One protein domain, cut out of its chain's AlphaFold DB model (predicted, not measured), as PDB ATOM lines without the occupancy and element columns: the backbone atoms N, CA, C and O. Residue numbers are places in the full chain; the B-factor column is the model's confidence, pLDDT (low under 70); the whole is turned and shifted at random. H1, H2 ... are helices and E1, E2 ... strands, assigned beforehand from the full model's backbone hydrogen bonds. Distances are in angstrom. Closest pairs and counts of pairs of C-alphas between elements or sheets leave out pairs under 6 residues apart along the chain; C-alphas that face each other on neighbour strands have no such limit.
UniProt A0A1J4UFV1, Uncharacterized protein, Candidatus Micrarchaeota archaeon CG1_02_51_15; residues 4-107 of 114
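AT A GLANCE: This is residues 4 to 107 of the 114 residues of an uncharacterized protein of Candidatus Micrarchaeota archaeon CG1_02_51_15 (UniProt A0A1J4UFV1). A slab of three antiparallel strands, twisted, has two helices, H1 and H3, over one face, making two layers. H1 is the middle of a row of three helices: H2 is side by side with it on one flank, near one end of the sheet, and H3 is on the other. The 104 printed residues hold three named helices and three named strands in the order H1 E1 E2 H2 E3 H3, with sheet order E1 - E2 - E3, and the class is mixed, helices and strands. The whole is compact, with a radius of gyration of the C-alphas of 13.3 A, and spans 39 by 30 by 26 A.

HOW THE PARTS SIT: H1, residues 4 to 14, is on the sheet of E1, residues 20 to 27, E2, residues 30 to 37, and E3, residues 67 to 74, at a height of 10.3 A over the sheet. It runs along the strands, at 17 degrees to E2 on the local plane. E1 and E2 form a hairpin, antiparallel at 159 degrees, with N 23 and O 34 within hydrogen-bond range at 2.9 A. E2, the inner strand, is also antiparallel to E3, at 162 degrees, with N 33 and O 71 at 2.8 A. H2, residues 42 to 53, only grazes the sheet with residues 45 to 52. H2 touches H1, the closest C-alphas being those of Thr 14 and Gln 44, 6.6 A apart, at a shallow tilt of 11 degrees, opposite ways. Residues 60 to 61 pair antiparallel with residues 67 to 68 of E3. H3, residues 93 to 107, is on the same face of the sheet as H1, at a height of 10.8 A, and runs along the strands, at 26 degrees to E1 on the local plane. The closest C-alphas of E1 and H3, those of Phe 21 and Gly 93, are 4.0 A apart. H3 touches H1, the closest C-alphas being those of Arg 8 and Leu 97, 6.8 A apart; they run opposite ways at a shallow tilt of 35.0 degrees, only just short of steep. H2 and H3 are apart. In H1, H2 and H3 every O i to N i+4 pair is within hydrogen-bond range.

IN THESE COORDINATES: H1 begins at C-alpha 4, (292.005, 236.751, 254.651), and is 15.0 A long. E1 is 21.9 A, E2 22.5 A, H2 16.3 A and E3 23.4 A long; E3 begins at C-alpha 67, (297.803, 245.808, 266.555). H3, 21.2 A long, ends at C-alpha 107, (290.298, 234.435, 240.213).

THE WHOLE: The C-alphas of Gly 42 and Ala 79, the two farthest apart, are 39.1 A apart. The printed part has no cut. The links from H2 to E3, 13 residues, and from E3 to H3, 18 residues, are long. The mean pLDDT of the printed part is 82.5; residues 76 to 80, 82 to 85 and 107 are under 70.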
ATOM      1  N   LEU A   4     292.712 235.516 255.012       81.31
ATOM      2  CA  LEU A   4     292.005 236.751 254.651       81.31
ATOM      3  C   LEU A   4     290.477 236.645 254.797       81.31
ATOM      4  O   LEU A   4     289.808 237.642 255.045       81.31
ATOM      5  N   MET A   5     289.913 235.447 254.639       80.56
ATOM      6  CA  MET A   5     288.478 235.194 254.794       80.56
ATOM      7  C   MET A   5     288.073 235.161 256.264       80.56
ATOM      8  O   MET A   5     287.061 235.762 256.613       80.56
ATOM      9  N   ALA A   6     288.875 234.494 257.098       78.94
ATOM     10  CA  ALA A   6     288.672 234.451 258.542       78.94
ATOM     11  C   ALA A   6     288.816 235.855 259.141       78.94
ATOM     12  O   ALA A   6     287.943 236.318 259.869       78.94
ATOM     13  N   VAL A   7     289.854 236.586 258.726       80.06
ATOM     14  CA  VAL A   7     290.082 237.975 259.136       80.06
ATOM     15  C   VAL A   7     288.934 238.869 258.690       80.06
ATOM     16  O   VAL A   7     288.452 239.656 259.496       80.06
ATOM     17  N   ARG A   8     288.442 238.738 257.451       83.94
ATOM     18  CA  ARG A   8     287.272 239.494 256.977       83.94
ATOM     19  C   ARG A   8     286.061 239.266 257.868       83.94
ATOM     20  O   ARG A   8     285.479 240.228 258.350       83.94
ATOM     21  N   GLU A   9     285.676 238.008 258.056       83.56
ATOM     22  CA  GLU A   9     284.485 237.660 258.826       83.56
ATOM     23  C   GLU A   9     284.585 238.153 260.269       83.56
ATOM     24  O   GLU A   9     283.639 238.740 260.794       83.56
ATOM     25  N   LEU A  10     285.748 237.965 260.888       79.38
ATOM     26  CA  LEU A  10     285.974 238.397 262.252       79.38
ATOM     27  C   LEU A  10     285.980 239.923 262.360       79.38
ATOM     28  O   LEU A  10     285.307 240.470 263.227       79.38
ATOM     29  N   THR A  11     286.669 240.618 261.456       80.75
ATOM     30  CA  THR A  11     286.745 242.086 261.455       80.75
ATOM     31  C   THR A  11     285.363 242.703 261.245       80.75
ATOM     32  O   THR A  11     284.983 243.587 262.002       80.75
ATOM     33  N   GLU A  12     284.569 242.201 260.291       82.44
ATOM     34  CA  GLU A  12     283.207 242.695 260.031       82.44
ATOM     35  C   GLU A  12     282.258 242.492 261.222       82.44
ATOM     36  O   GLU A  12     281.374 243.318 261.443       82.44
ATOM     37  N   LYS A  13     282.429 241.407 261.988       81.62
ATOM     38  CA  LYS A  13     281.568 241.079 263.137       81.62
ATOM     39  C   LYS A  13     282.009 241.735 264.441       81.62
ATOM     40  O   LYS A  13     281.181 241.930 265.325       81.62
ATOM     41  N   THR A  14     283.301 242.019 264.592       76.25
ATOM     42  CA  THR A  14     283.877 242.382 265.896       76.25
ATOM     43  C   THR A  14     284.477 243.778 265.946       76.25
ATOM     44  O   THR A  14     284.590 244.318 267.043       76.25
ATOM     45  N   VAL A  15     284.829 244.392 264.813       80.38
ATOM     46  CA  VAL A  15     285.551 245.671 264.768       80.38
ATOM     47  C   VAL A  15     284.710 246.722 264.045       80.38
ATOM     48  O   VAL A  15     284.169 246.490 262.967       80.38
ATOM     49  N   GLN A  16     284.603 247.920 264.625       81.25
ATOM     50  CA  GLN A  16     283.987 249.051 263.928       81.25
ATOM     51  C   GLN A  16     284.834 249.424 262.702       81.25
ATOM     52  O   GLN A  16     286.052 249.489 262.813       81.25
ATOM     53  N   ARG A  17     284.216 249.746 261.555       80.94
ATOM     54  CA  ARG A  17     284.934 250.067 260.295       80.94
ATOM     55  C   ARG A  17     286.103 251.040 260.462       80.94
ATOM     56  O   ARG A  17     287.181 250.787 259.943       80.94
ATOM     57  N   LYS A  18     285.905 252.110 261.238       81.12
ATOM     58  CA  LYS A  18     286.920 253.144 261.516       81.12
ATOM     59  C   LYS A  18     288.137 252.655 262.311       81.12
ATOM     60  O   LYS A  18     289.148 253.342 262.349       81.12
ATOM     61  N   ASN A  19     288.029 251.501 262.964       86.75
ATOM     62  CA  ASN A  19     289.074 250.936 263.809       86.75
ATOM     63  C   ASN A  19     289.960 249.930 263.056       86.75
ATOM     64  O   ASN A  19     290.852 249.341 263.670       86.75
ATOM     65  N   TYR A  20     289.719 249.724 261.759       88.75
ATOM     66  CA  TYR A  20     290.464 248.794 260.926       88.75
ATOM     67  C   TYR A  20     291.019 249.479 259.675       88.75
ATOM     68  O   TYR A  20     290.287 250.111 258.909       88.75
ATOM     69  N   PHE A  21     292.314 249.289 259.433       88.12
ATOM     70  CA  PHE A  21     293.021 249.845 258.285       88.12
ATOM     71  C   PHE A  21     293.720 248.725 257.522       88.12
ATOM     72  O   PHE A  21     294.215 247.765 258.110       88.12
ATOM     73  N   LEU A  22     293.748 248.846 256.196       88.62
ATOM     74  CA  LEU A  22     294.433 247.907 255.319       88.62
ATOM     75  C   LEU A  22     295.404 248.679 254.436       88.62
ATOM     76  O   LEU A  22     294.986 249.509 253.621       88.62
ATOM     77  N   GLU A  23     296.680 248.358 254.582       87.31
ATOM     78  CA  GLU A  23     297.740 248.833 253.704       87.31
ATOM     79  C   GLU A  23     298.164 247.725 252.753       87.31
ATOM     80  O   GLU A  23     298.228 246.551 253.120       87.31
ATOM     81  N   VAL A  24     298.434 248.106 251.506       86.62
ATOM     82  CA  VAL A  24     298.821 247.171 250.454       86.62
ATOM     83  C   VAL A  24     300.065 247.685 249.752       86.62
ATOM     84  O   VAL A  24     300.048 248.713 249.071       86.62
ATOM     85  N   ALA A  25     301.144 246.927 249.890       85.81
ATOM     86  CA  ALA A  25     302.432 247.204 249.285       85.81
ATOM     87  C   ALA A  25     302.798 246.120 248.269       85.81
ATOM     88  O   ALA A  25     302.361 244.969 248.351       85.81
ATOM     89  N   GLU A  26     303.621 246.491 247.293       83.06
ATOM     90  CA  GLU A  26     304.229 245.494 246.417       83.06
ATOM     91  C   GLU A  26     305.396 244.832 247.127       83.06
ATOM     92  O   GLU A  26     306.170 245.466 247.839       83.06
ATOM     93  N   ASN A  27     305.518 243.532 246.912       82.94
ATOM     94  CA  ASN A  27     306.608 242.723 247.405       82.94
ATOM     95  C   ASN A  27     307.166 241.909 246.225       82.94
ATOM     96  O   ASN A  27     306.397 241.460 245.367       82.94
ATOM     97  N   PRO A  28     308.481 241.640 246.151       80.88
ATOM     98  CA  PRO A  28     309.044 240.787 245.102       80.88
ATOM     99  C   PRO A  28     308.301 239.449 244.933       80.88
ATOM    100  O   PRO A  28     308.155 238.962 243.808       80.88
ATOM    101  N   ARG A  29     307.761 238.906 246.034       79.31
ATOM    102  CA  ARG A  29     307.007 237.645 246.096       79.31
ATOM    103  C   ARG A  29     305.501 237.785 245.822       79.31
ATOM    104  O   ARG A  29     304.837 236.768 245.611       79.31
ATOM    105  N   GLY A  30     304.935 238.995 245.804       83.75
ATOM    106  CA  GLY A  30     303.481 239.168 245.789       83.75
ATOM    107  C   GLY A  30     302.976 240.556 246.171       83.75
ATOM    108  O   GLY A  30     303.685 241.547 246.045       83.75
ATOM    109  N   LEU A  31     301.745 240.618 246.669       85.19
ATOM    110  CA  LEU A  31     301.237 241.793 247.380       85.19
ATOM    111  C   LEU A  31     301.317 241.528 248.875       85.19
ATOM    112  O   LEU A  31     300.743 240.555 249.361       85.19
ATOM    113  N   ALA A  32     302.030 242.393 249.584       87.00
ATOM    114  CA  ALA A  32     302.015 242.414 251.034       87.00
ATOM    115  C   ALA A  32     300.797 243.219 251.490       87.00
ATOM    116  O   ALA A  32     300.620 244.370 251.092       87.00
ATOM    117  N   THR A  33     299.951 242.601 252.304       87.25
ATOM    118  CA  THR A  33     298.791 243.232 252.921       87.25
ATOM    119  C   THR A  33     299.024 243.316 254.419       87.25
ATOM    120  O   THR A  33     299.129 242.282 255.084       87.25
ATOM    121  N   THR A  34     299.104 244.536 254.941       89.62
ATOM    122  CA  THR A  34     299.247 244.788 256.374       89.62
ATOM    123  C   THR A  34     297.915 245.248 256.928       89.62
ATOM    124  O   THR A  34     297.325 246.232 256.477       89.62
ATOM    125  N   HIS A  35     297.419 244.490 257.890       90.62
ATOM    126  CA  HIS A  35     296.133 244.702 258.527       90.62
ATOM    127  C   HIS A  35     296.380 245.373 259.868       90.62
ATOM    128  O   HIS A  35     297.103 244.806 260.678       90.62
ATOM    129  N   TYR A  36     295.778 246.532 260.111       89.94
ATOM    130  CA  TYR A  36     295.903 247.263 261.368       89.94
ATOM    131  C   TYR A  36     294.563 247.322 262.086       89.94
ATOM    132  O   TYR A  36     293.527 247.603 261.485       89.94
ATOM    133  N   PHE A  37     294.614 247.133 263.395       90.31
ATOM    134  CA  PHE A  37     293.491 247.180 264.308       90.31
ATOM    135  C   PHE A  37     293.789 248.172 265.426       90.31
ATOM    136  O   PHE A  37     294.869 248.174 266.018       90.31
ATOM    137  N   THR A  38     292.810 249.009 265.733       89.62
ATOM    138  CA  THR A  38     292.900 250.041 266.771       89.62
ATOM    139  C   THR A  38     291.722 249.910 267.725       89.62
ATOM    140  O   THR A  38     290.682 249.365 267.353       89.62
ATOM    141  N   ASN A  39     291.870 250.385 268.964       86.81
ATOM    142  CA  ASN A  39     290.796 250.372 269.965       86.81
ATOM    143  C   ASN A  39     290.139 248.986 270.156       86.81
ATOM    144  O   ASN A  39     288.916 248.883 270.275       86.81
ATOM    145  N   LEU A  40     290.949 247.920 270.152       84.25
ATOM    146  CA  LEU A  40     290.483 246.572 270.469       84.25
ATOM    147  C   LEU A  40     290.367 246.403 271.986       84.25
ATOM    148  O   LEU A  40     291.306 246.693 272.725       84.25
ATOM    149  N   ASN A  41     289.237 245.881 272.452       87.38
ATOM    150  CA  ASN A  41     289.098 245.418 273.827       87.38
ATOM    151  C   ASN A  41     289.758 244.037 274.017       87.38
ATOM    152  O   ASN A  41     290.080 243.338 273.052       87.38
ATOM    153  N   GLY A  42     289.938 243.617 275.273       86.38
ATOM    154  CA  GLY A  42     290.628 242.363 275.596       86.38
ATOM    155  C   GLY A  42     290.000 241.110 274.971       86.38
ATOM    156  O   GLY A  42     290.726 240.194 274.591       86.38
ATOM    157  N   ASN A  43     288.675 241.071 274.800       88.94
ATOM    158  CA  ASN A  43     287.996 239.942 274.155       88.94
ATOM    159  C   ASN A  43     288.196 239.952 272.635       88.94
ATOM    160  O   ASN A  43     288.501 238.913 272.056       88.94
ATOM    161  N   GLN A  44     288.086 241.116 271.991       86.81
ATOM    162  CA  GLN A  44     288.351 241.276 270.558       86.81
ATOM    163  C   GLN A  44     289.790 240.882 270.219       86.81
ATOM    164  O   GLN A  44     290.010 240.143 269.262       86.81
ATOM    165  N   LEU A  45     290.759 241.310 271.033       87.31
ATOM    166  CA  LEU A  45     292.164 240.967 270.837       87.31
ATOM    167  C   LEU A  45     292.394 239.452 270.906       87.31
ATOM    168  O   LEU A  45     293.041 238.891 270.025       87.31
ATOM    169  N   LYS A  46     291.822 238.780 271.916       87.94
ATOM    170  CA  LYS A  46     291.908 237.317 272.059       87.94
ATOM    171  C   LYS A  46     291.307 236.588 270.859       87.94
ATOM    172  O   LYS A  46     291.933 235.667 270.345       87.94
ATOM    173  N   LEU A  47     290.131 237.016 270.397       87.06
ATOM    174  CA  LEU A  47     289.458 236.411 269.245       87.06
ATOM    175  C   LEU A  47     290.273 236.568 267.957       87.06
ATOM    176  O   LEU A  47     290.442 235.599 267.221       87.06
ATOM    177  N   ILE A  48     290.806 237.766 267.696       85.25
ATOM    178  CA  ILE A  48     291.611 238.031 266.493       85.25
ATOM    179  C   ILE A  48     292.924 237.260 266.543       85.25
ATOM    180  O   ILE A  48     293.287 236.616 265.561       85.25
ATOM    181  N   ASN A  49     293.600 237.256 267.691       87.38
ATOM    182  CA  ASN A  49     294.849 236.523 267.837       87.38
ATOM    183  C   ASN A  49     294.657 235.006 267.678       87.38
ATOM    184  O   ASN A  49     295.466 234.358 267.017       87.38
ATOM    185  N   ALA A  50     293.579 234.445 268.235       87.00
ATOM    186  CA  ALA A  50     293.249 233.029 268.080       87.00
ATOM    187  C   ALA A  50     292.998 232.661 266.610       87.00
ATOM    188  O   ALA A  50     293.627 231.740 266.094       87.00
ATOM    189  N   ALA A  51     292.164 233.436 265.907       84.38
ATOM    190  CA  ALA A  51     291.865 233.201 264.494       84.38
ATOM    191  C   ALA A  51     293.108 233.314 263.596       84.38
ATOM    192  O   ALA A  51     293.259 232.568 262.632       84.38
ATOM    193  N   LEU A  52     294.018 234.244 263.897       86.75
ATOM    194  CA  LEU A  52     295.280 234.366 263.167       86.75
ATOM    195  C   LEU A  52     296.221 233.194 263.460       86.75
ATOM    196  O   LEU A  52     296.841 232.676 262.529       86.75
ATOM    197  N   SER A  53     296.268 232.736 264.714       87.62
ATOM    198  CA  SER A  53     297.128 231.625 265.141       87.62
ATOM    199  C   SER A  53     296.757 230.315 264.442       87.62
ATOM    200  O   SER A  53     297.644 229.579 264.018       87.62
ATOM    201  N   GLU A  54     295.462 230.062 264.211       86.62
ATOM    202  CA  GLU A  54     294.973 228.928 263.400       86.62
ATOM    203  C   GLU A  54     295.503 228.937 261.956       86.62
ATOM    204  O   GLU A  54     295.528 227.911 261.275       86.62
ATOM    205  N   HIS A  55     295.938 230.102 261.480       83.62
ATOM    206  CA  HIS A  55     296.495 230.305 260.150       83.62
ATOM    207  C   HIS A  55     298.010 230.553 260.151       83.62
ATOM    208  O   HIS A  55     298.556 230.918 259.111       83.62
ATOM    209  N   GLY A  56     298.692 230.349 261.283       85.56
ATOM    210  CA  GLY A  56     300.139 230.556 261.402       85.56
ATOM    211  C   GLY A  56     300.557 232.028 261.387       85.56
ATOM    212  O   GLY A  56     301.694 232.338 261.042       85.56
ATOM    213  N   HIS A  57     299.643 232.934 261.732       88.06
ATOM    214  CA  HIS A  57     299.899 234.363 261.875       88.06
ATOM    215  C   HIS A  57     299.745 234.784 263.341       88.06
ATOM    216  O   HIS A  57     298.975 234.191 264.090       88.06
ATOM    217  N   ALA A  58     300.443 235.842 263.746       84.75
ATOM    218  CA  ALA A  58     300.308 236.439 265.070       84.75
ATOM    219  C   ALA A  58     300.012 237.934 264.937       84.75
ATOM    220  O   ALA A  58     300.433 238.563 263.962       84.75
ATOM    221  N   LEU A  59     299.281 238.497 265.904       89.00
ATOM    222  CA  LEU A  59     299.210 239.948 266.043       89.00
ATOM    223  C   LEU A  59     300.496 240.461 266.670       89.00
ATOM    224  O   LEU A  59     300.895 240.033 267.750       89.00
ATOM    225  N   GLU A  60     301.078 241.453 266.025       90.38
ATOM    226  CA  GLU A  60     302.172 242.246 266.548       90.38
ATOM    227  C   GLU A  60     301.621 243.583 267.030       90.38
ATOM    228  O   GLU A  60     300.693 244.142 266.442       90.38
ATOM    229  N   ARG A  61     302.165 244.105 268.126       88.31
ATOM    230  CA  ARG A  61     301.830 245.450 268.592       88.31
ATOM    231  C   ARG A  61     302.823 246.427 267.969       88.31
ATOM    232  O   ARG A  61     304.015 246.332 268.239       88.31
ATOM    233  N   ALA A  62     302.326 247.346 267.153       82.50
ATOM    234  CA  ALA A  62     303.098 248.442 266.590       82.50
ATOM    235  C   ALA A  62     303.446 249.478 267.675       82.50
ATOM    236  O   ALA A  62     302.765 249.578 268.703       82.50
ATOM    237  N   GLU A  63     304.497 250.266 267.440       77.38
ATOM    238  CA  GLU A  63     305.004 251.269 268.393       77.38
ATOM    239  C   GLU A  63     303.961 252.337 268.753       77.38
ATOM    240  O   GLU A  63     303.913 252.818 269.880       77.38
ATOM    241  N   ASP A  64     303.058 252.647 267.824       80.44
ATOM    242  CA  ASP A  64     301.949 253.585 268.014       80.44
ATOM    243  C   ASP A  64     300.726 252.977 268.730       80.44
ATOM    244  O   ASP A  64     299.661 253.590 268.811       80.44
ATOM    245  N   GLY A  65     300.863 251.759 269.260       82.06
ATOM    246  CA  GLY A  65     299.829 251.071 270.027       82.06
ATOM    247  C   GLY A  65     298.775 250.354 269.185       82.06
ATOM    248  O   GLY A  65     297.882 249.727 269.761       82.06
ATOM    249  N   ARG A  66     298.868 250.394 267.850       88.88
ATOM    250  CA  ARG A  66     298.010 249.596 266.966       88.88
ATOM    251  C   ARG A  66     298.431 248.128 267.005       88.88
ATOM    252  O   ARG A  66     299.597 247.809 267.208       88.88
ATOM    253  N   PHE A  67     297.490 247.218 266.789       91.06
ATOM    254  CA  PHE A  67     297.803 245.808 266.555       91.06
ATOM    255  C   PHE A  67     297.811 245.544 265.059       91.06
ATOM    256  O   PHE A  67     296.906 245.993 264.360       91.06
ATOM    257  N   SER A  68     298.792 244.811 264.553       91.81
ATOM    258  CA  SER A  68     298.896 244.513 263.134       91.81
ATOM    259  C   SER A  68     299.368 243.105 262.848       91.81
ATOM    260  O   SER A  68     300.037 242.486 263.663       91.81
ATOM    261  N   PHE A  69     299.055 242.607 261.659       91.62
ATOM    262  CA  PHE A  69     299.735 241.447 261.098       91.62
ATOM    263  C   PHE A  69     299.921 241.643 259.594       91.62
ATOM    264  O   PHE A  69     299.142 242.345 258.938       91.62
ATOM    265  N   MET A  70     300.949 241.003 259.042       89.75
ATOM    266  CA  MET A  70     301.239 241.024 257.614       89.75
ATOM    267  C   MET A  70     300.932 239.666 256.979       89.75
ATOM    268  O   MET A  70     301.239 238.607 257.528       89.75
ATOM    269  N   HIS A  71     300.354 239.702 255.784       87.94
ATOM    270  CA  HIS A  71     300.149 238.533 254.942       87.94
ATOM    271  C   HIS A  71     300.625 238.830 253.519       87.94
ATOM    272  O   HIS A  71     300.382 239.914 252.994       87.94
ATOM    273  N   VAL A  72     301.314 237.880 252.883       85.88
ATOM    274  CA  VAL A  72     301.783 238.031 251.499       85.88
ATOM    275  C   VAL A  72     300.955 237.143 250.589       85.88
ATOM    276  O   VAL A  72     300.993 235.919 250.696       85.88
ATOM    277  N   ILE A  73     300.251 237.770 249.652       82.94
ATOM    278  CA  ILE A  73     299.499 237.086 248.606       82.94
ATOM    279  C   ILE A  73     300.451 236.839 247.434       82.94
ATOM    280  O   ILE A  73     300.903 237.812 246.824       82.94
ATOM    281  N   PRO A  74     300.759 235.582 247.074       80.25
ATOM    282  CA  PRO A  74     301.706 235.286 246.006       80.25
ATOM    283  C   PRO A  74     301.289 235.876 244.654       80.25
ATOM    284  O   PRO A  74     300.107 235.870 244.296       80.25
ATOM    285  N   LYS A  75     302.270 236.296 243.838       74.69
ATOM    286  CA  LYS A  75     302.032 236.799 242.464       74.69
ATOM    287  C   LYS A  75     301.189 235.849 241.605       74.69
ATOM    288  O   LYS A  75     300.420 236.299 240.760       74.69
ATOM    289  N   THR A  76     301.281 234.541 241.856       68.94
ATOM    290  CA  THR A  76     300.552 233.485 241.135       68.94
ATOM    291  C   THR A  76     299.021 233.542 241.284       68.94
ATOM    292  O   THR A  76     298.332 232.771 240.620       68.94
ATOM    293  N   GLY A  77     298.472 234.465 242.085       61.91
ATOM    294  CA  GLY A  77     297.034 234.765 242.174       61.91
ATOM    295  C   GLY A  77     296.641 236.192 241.767       61.91
ATOM    296  O   GLY A  77     295.473 236.554 241.887       61.91
ATOM    297  N   LEU A  78     297.590 237.009 241.297       67.06
ATOM    298  CA  LEU A  78     297.445 238.466 241.170       67.06
ATOM    299  C   LEU A  78     297.618 239.000 239.745       67.06
ATOM    300  O   LEU A  78     297.672 240.209 239.566       67.06
ATOM    301  N   ALA A  79     297.662 238.129 238.732       61.69
ATOM    302  CA  ALA A  79     298.006 238.493 237.351       61.69
ATOM    303  C   ALA A  79     297.160 239.627 236.723       61.69
ATOM    304  O   ALA A  79     297.589 240.207 235.739       61.69
ATOM    305  N   ASN A  80     295.997 239.968 237.294       65.88
ATOM    306  CA  ASN A  80     295.136 241.078 236.868       65.88
ATOM    307  C   ASN A  80     294.682 241.962 238.045       65.88
ATOM    308  O   ASN A  80     293.649 242.630 237.968       65.88
ATOM    309  N   PHE A  81     295.393 241.915 239.173       71.62
ATOM    310  CA  PHE A  81     295.003 242.673 240.349       71.62
ATOM    311  C   PHE A  81     295.468 244.119 240.220       71.62
ATOM    312  O   PHE A  81     296.654 244.411 240.345       71.62
ATOM    313  N   GLN A  82     294.530 245.036 239.998       68.44
ATOM    314  CA  GLN A  82     294.821 246.466 240.012       68.44
ATOM    315  C   GLN A  82     294.946 246.943 241.464       68.44
ATOM    316  O   GLN A  82     293.943 247.225 242.121       68.44
ATOM    317  N   LYS A  83     296.185 247.036 241.963       67.75
ATOM    318  CA  LYS A  83     296.520 247.584 243.293       67.75
ATOM    319  C   LYS A  83     295.881 248.958 243.533       67.75
ATOM    320  O   LYS A  83     295.424 249.238 244.640       67.75
ATOM    321  N   ASP A  84     295.755 249.762 242.482       68.81
ATOM    322  CA  ASP A  84     295.159 251.099 242.529       68.81
ATOM    323  C   ASP A  84     293.690 251.090 242.971       68.81
ATOM    324  O   ASP A  84     293.221 252.052 243.574       68.81
ATOM    325  N   GLN A  85     292.963 249.983 242.765       69.06
ATOM    326  CA  GLN A  85     291.586 249.853 243.250       69.06
ATOM    327  C   GLN A  85     291.497 249.699 244.773       69.06
ATOM    328  O   GLN A  85     290.455 250.010 245.349       69.06
ATOM    329  N   LEU A  86     292.558 249.227 245.438       74.81
ATOM    330  CA  LEU A  86     292.615 249.170 246.901       74.81
ATOM    331  C   LEU A  86     293.208 250.426 247.517       74.81
ATOM    332  O   LEU A  86     292.826 250.782 248.624       74.81
ATOM    333  N   ASN A  87     294.116 251.103 246.824       71.56
ATOM    334  CA  ASN A  87     294.795 252.275 247.370       71.56
ATOM    335  C   ASN A  87     293.993 253.572 247.226       71.56
ATOM    336  O   ASN A  87     294.516 254.649 247.511       71.56
ATOM    337  N   ARG A  88     292.717 253.494 246.832       76.19
ATOM    338  CA  ARG A  88     291.877 254.686 246.740       76.19
ATOM    339  C   ARG A  88     291.626 255.280 248.138       76.19
ATOM    340  O   ARG A  88     291.317 254.531 249.075       76.19
ATOM    341  N   PRO A  89     291.776 256.604 248.310       74.44
ATOM    342  CA  PRO A  89     291.676 257.254 249.617       74.44
ATOM    343  C   PRO A  89     290.253 257.234 250.196       74.44
ATOM    344  O   PRO A  89     290.093 257.347 251.405       74.44
ATOM    345  N   ASP A  90     289.229 257.044 249.360       79.31
ATOM    346  CA  ASP A  90     287.816 256.948 249.746       79.31
ATOM    347  C   ASP A  90     287.436 255.599 250.378       79.31
ATOM    348  O   ASP A  90     286.376 255.481 250.991       79.31
ATOM    349  N   PHE A  91     288.279 254.569 250.256       80.38
ATOM    350  CA  PHE A  91     287.985 253.253 250.819       80.38
ATOM    351  C   PHE A  91     288.580 253.074 252.214       80.38
ATOM    352  O   PHE A  91     289.801 253.080 252.381       80.38
ATOM    353  N   ASP A  92     287.710 252.791 253.189       85.94
ATOM    354  CA  ASP A  92     288.118 252.277 254.498       85.94
ATOM    355  C   ASP A  92     288.788 250.892 254.379       85.94
ATOM    356  O   ASP A  92     288.650 250.182 253.373       85.94
ATOM    357  N   GLY A  93     289.525 250.481 255.417       83.38
ATOM    358  CA  GLY A  93     290.254 249.213 255.398       83.38
ATOM    359  C   GLY A  93     289.353 248.008 255.113       83.38
ATOM    360  O   GLY A  93     289.750 247.112 254.362       83.38
ATOM    361  N   ILE A  94     288.131 247.981 255.665       85.31
ATOM    362  CA  ILE A  94     287.195 246.852 255.521       85.31
ATOM    363  C   ILE A  94     286.727 246.745 254.065       85.31
ATOM    364  O   ILE A  94     286.662 245.653 253.500       85.31
ATOM    365  N   THR A  95     286.465 247.877 253.425       87.25
ATOM    366  CA  THR A  95     286.059 247.976 252.023       87.25
ATOM    367  C   THR A  95     287.176 247.494 251.103       87.25
ATOM    368  O   THR A  95     286.931 246.686 250.201       87.25
ATOM    369  N   ARG A  96     288.424 247.888 251.385       85.44
ATOM    370  CA  ARG A  96     289.605 247.369 250.677       85.44
ATOM    371  C   ARG A  96     289.734 245.851 250.846       85.44
ATOM    372  O   ARG A  96     289.889 245.130 249.860       85.44
ATOM    373  N   LEU A  97     289.587 245.341 252.072       85.56
ATOM    374  CA  LEU A  97     289.626 243.901 252.352       85.56
ATOM    375  C   LEU A  97     288.543 243.140 251.576       85.56
ATOM    376  O   LEU A  97     288.809 242.083 251.002       85.56
ATOM    377  N   ASN A  98     287.333 243.688 251.512       86.12
ATOM    378  CA  ASN A  98     286.217 243.090 250.790       86.12
ATOM    379  C   ASN A  98     286.472 242.993 249.289       86.12
ATOM    380  O   ASN A  98     286.252 241.933 248.696       86.12
ATOM    381  N   ASN A  99     286.986 244.060 248.681       84.19
ATOM    382  CA  ASN A  99     287.346 244.067 247.266       84.19
ATOM    383  C   ASN A  99     288.457 243.056 246.964       84.19
ATOM    384  O   ASN A  99     288.351 242.288 246.002       84.19
ATOM    385  N   LEU A 100     289.468 242.980 247.831       84.00
ATOM    386  CA  LEU A 100     290.552 242.011 247.722       84.00
ATOM    387  C   LEU A 100     290.043 240.567 247.796       84.00
ATOM    388  O   LEU A 100     290.315 239.758 246.910       84.00
ATOM    389  N   VAL A 101     289.252 240.240 248.820       84.62
ATOM    390  CA  VAL A 101     288.671 238.902 248.993       84.62
ATOM    391  C   VAL A 101     287.773 238.537 247.809       84.62
ATOM    392  O   VAL A 101     287.826 237.404 247.321       84.62
ATOM    393  N   LYS A 102     286.969 239.483 247.308       84.06
ATOM    394  CA  LYS A 102     286.109 239.283 246.135       84.06
ATOM    395  C   LYS A 102     286.929 238.962 244.888       84.06
ATOM    396  O   LYS A 102     286.596 238.008 244.180       84.06
ATOM    397  N   TYR A 103     288.008 239.706 244.647       81.44
ATOM    398  CA  TYR A 103     288.925 239.433 243.546       81.44
ATOM    399  C   TYR A 103     289.546 238.038 243.679       81.44
ATOM    400  O   TYR A 103     289.444 237.225 242.758       81.44
ATOM    401  N   LEU A 104     290.107 237.716 244.848       78.31
ATOM    402  CA  LEU A 104     290.740 236.419 245.084       78.31
ATOM    403  C   LEU A 104     289.755 235.268 244.886       78.31
ATOM    404  O   LEU A 104     290.104 234.292 244.236       78.31
ATOM    405  N   ARG A 105     288.503 235.372 245.347       79.06
ATOM    406  CA  ARG A 105     287.483 234.337 245.090       79.06
ATOM    407  C   ARG A 105     287.179 234.170 243.601       79.06
ATOM    408  O   ARG A 105     287.041 233.037 243.139       79.06
ATOM    409  N   LYS A 106     287.055 235.277 242.862       76.56
ATOM    410  CA  LYS A 106     286.753 235.260 241.423       76.56
ATOM    411  C   LYS A 106     287.877 234.593 240.629       76.56
ATOM    412  O   LYS A 106     287.595 233.777 239.760       76.56
ATOM    413  N   HIS A 107     289.131 234.891 240.970       69.00
ATOM    414  CA  HIS A 107     290.298 234.435 240.213       69.00
ATOM    415  C   HIS A 107     290.920 233.129 240.742       69.00
ATOM    416  O   HIS A 107     291.497 232.374 239.963       69.00
TER     417      HIS A 107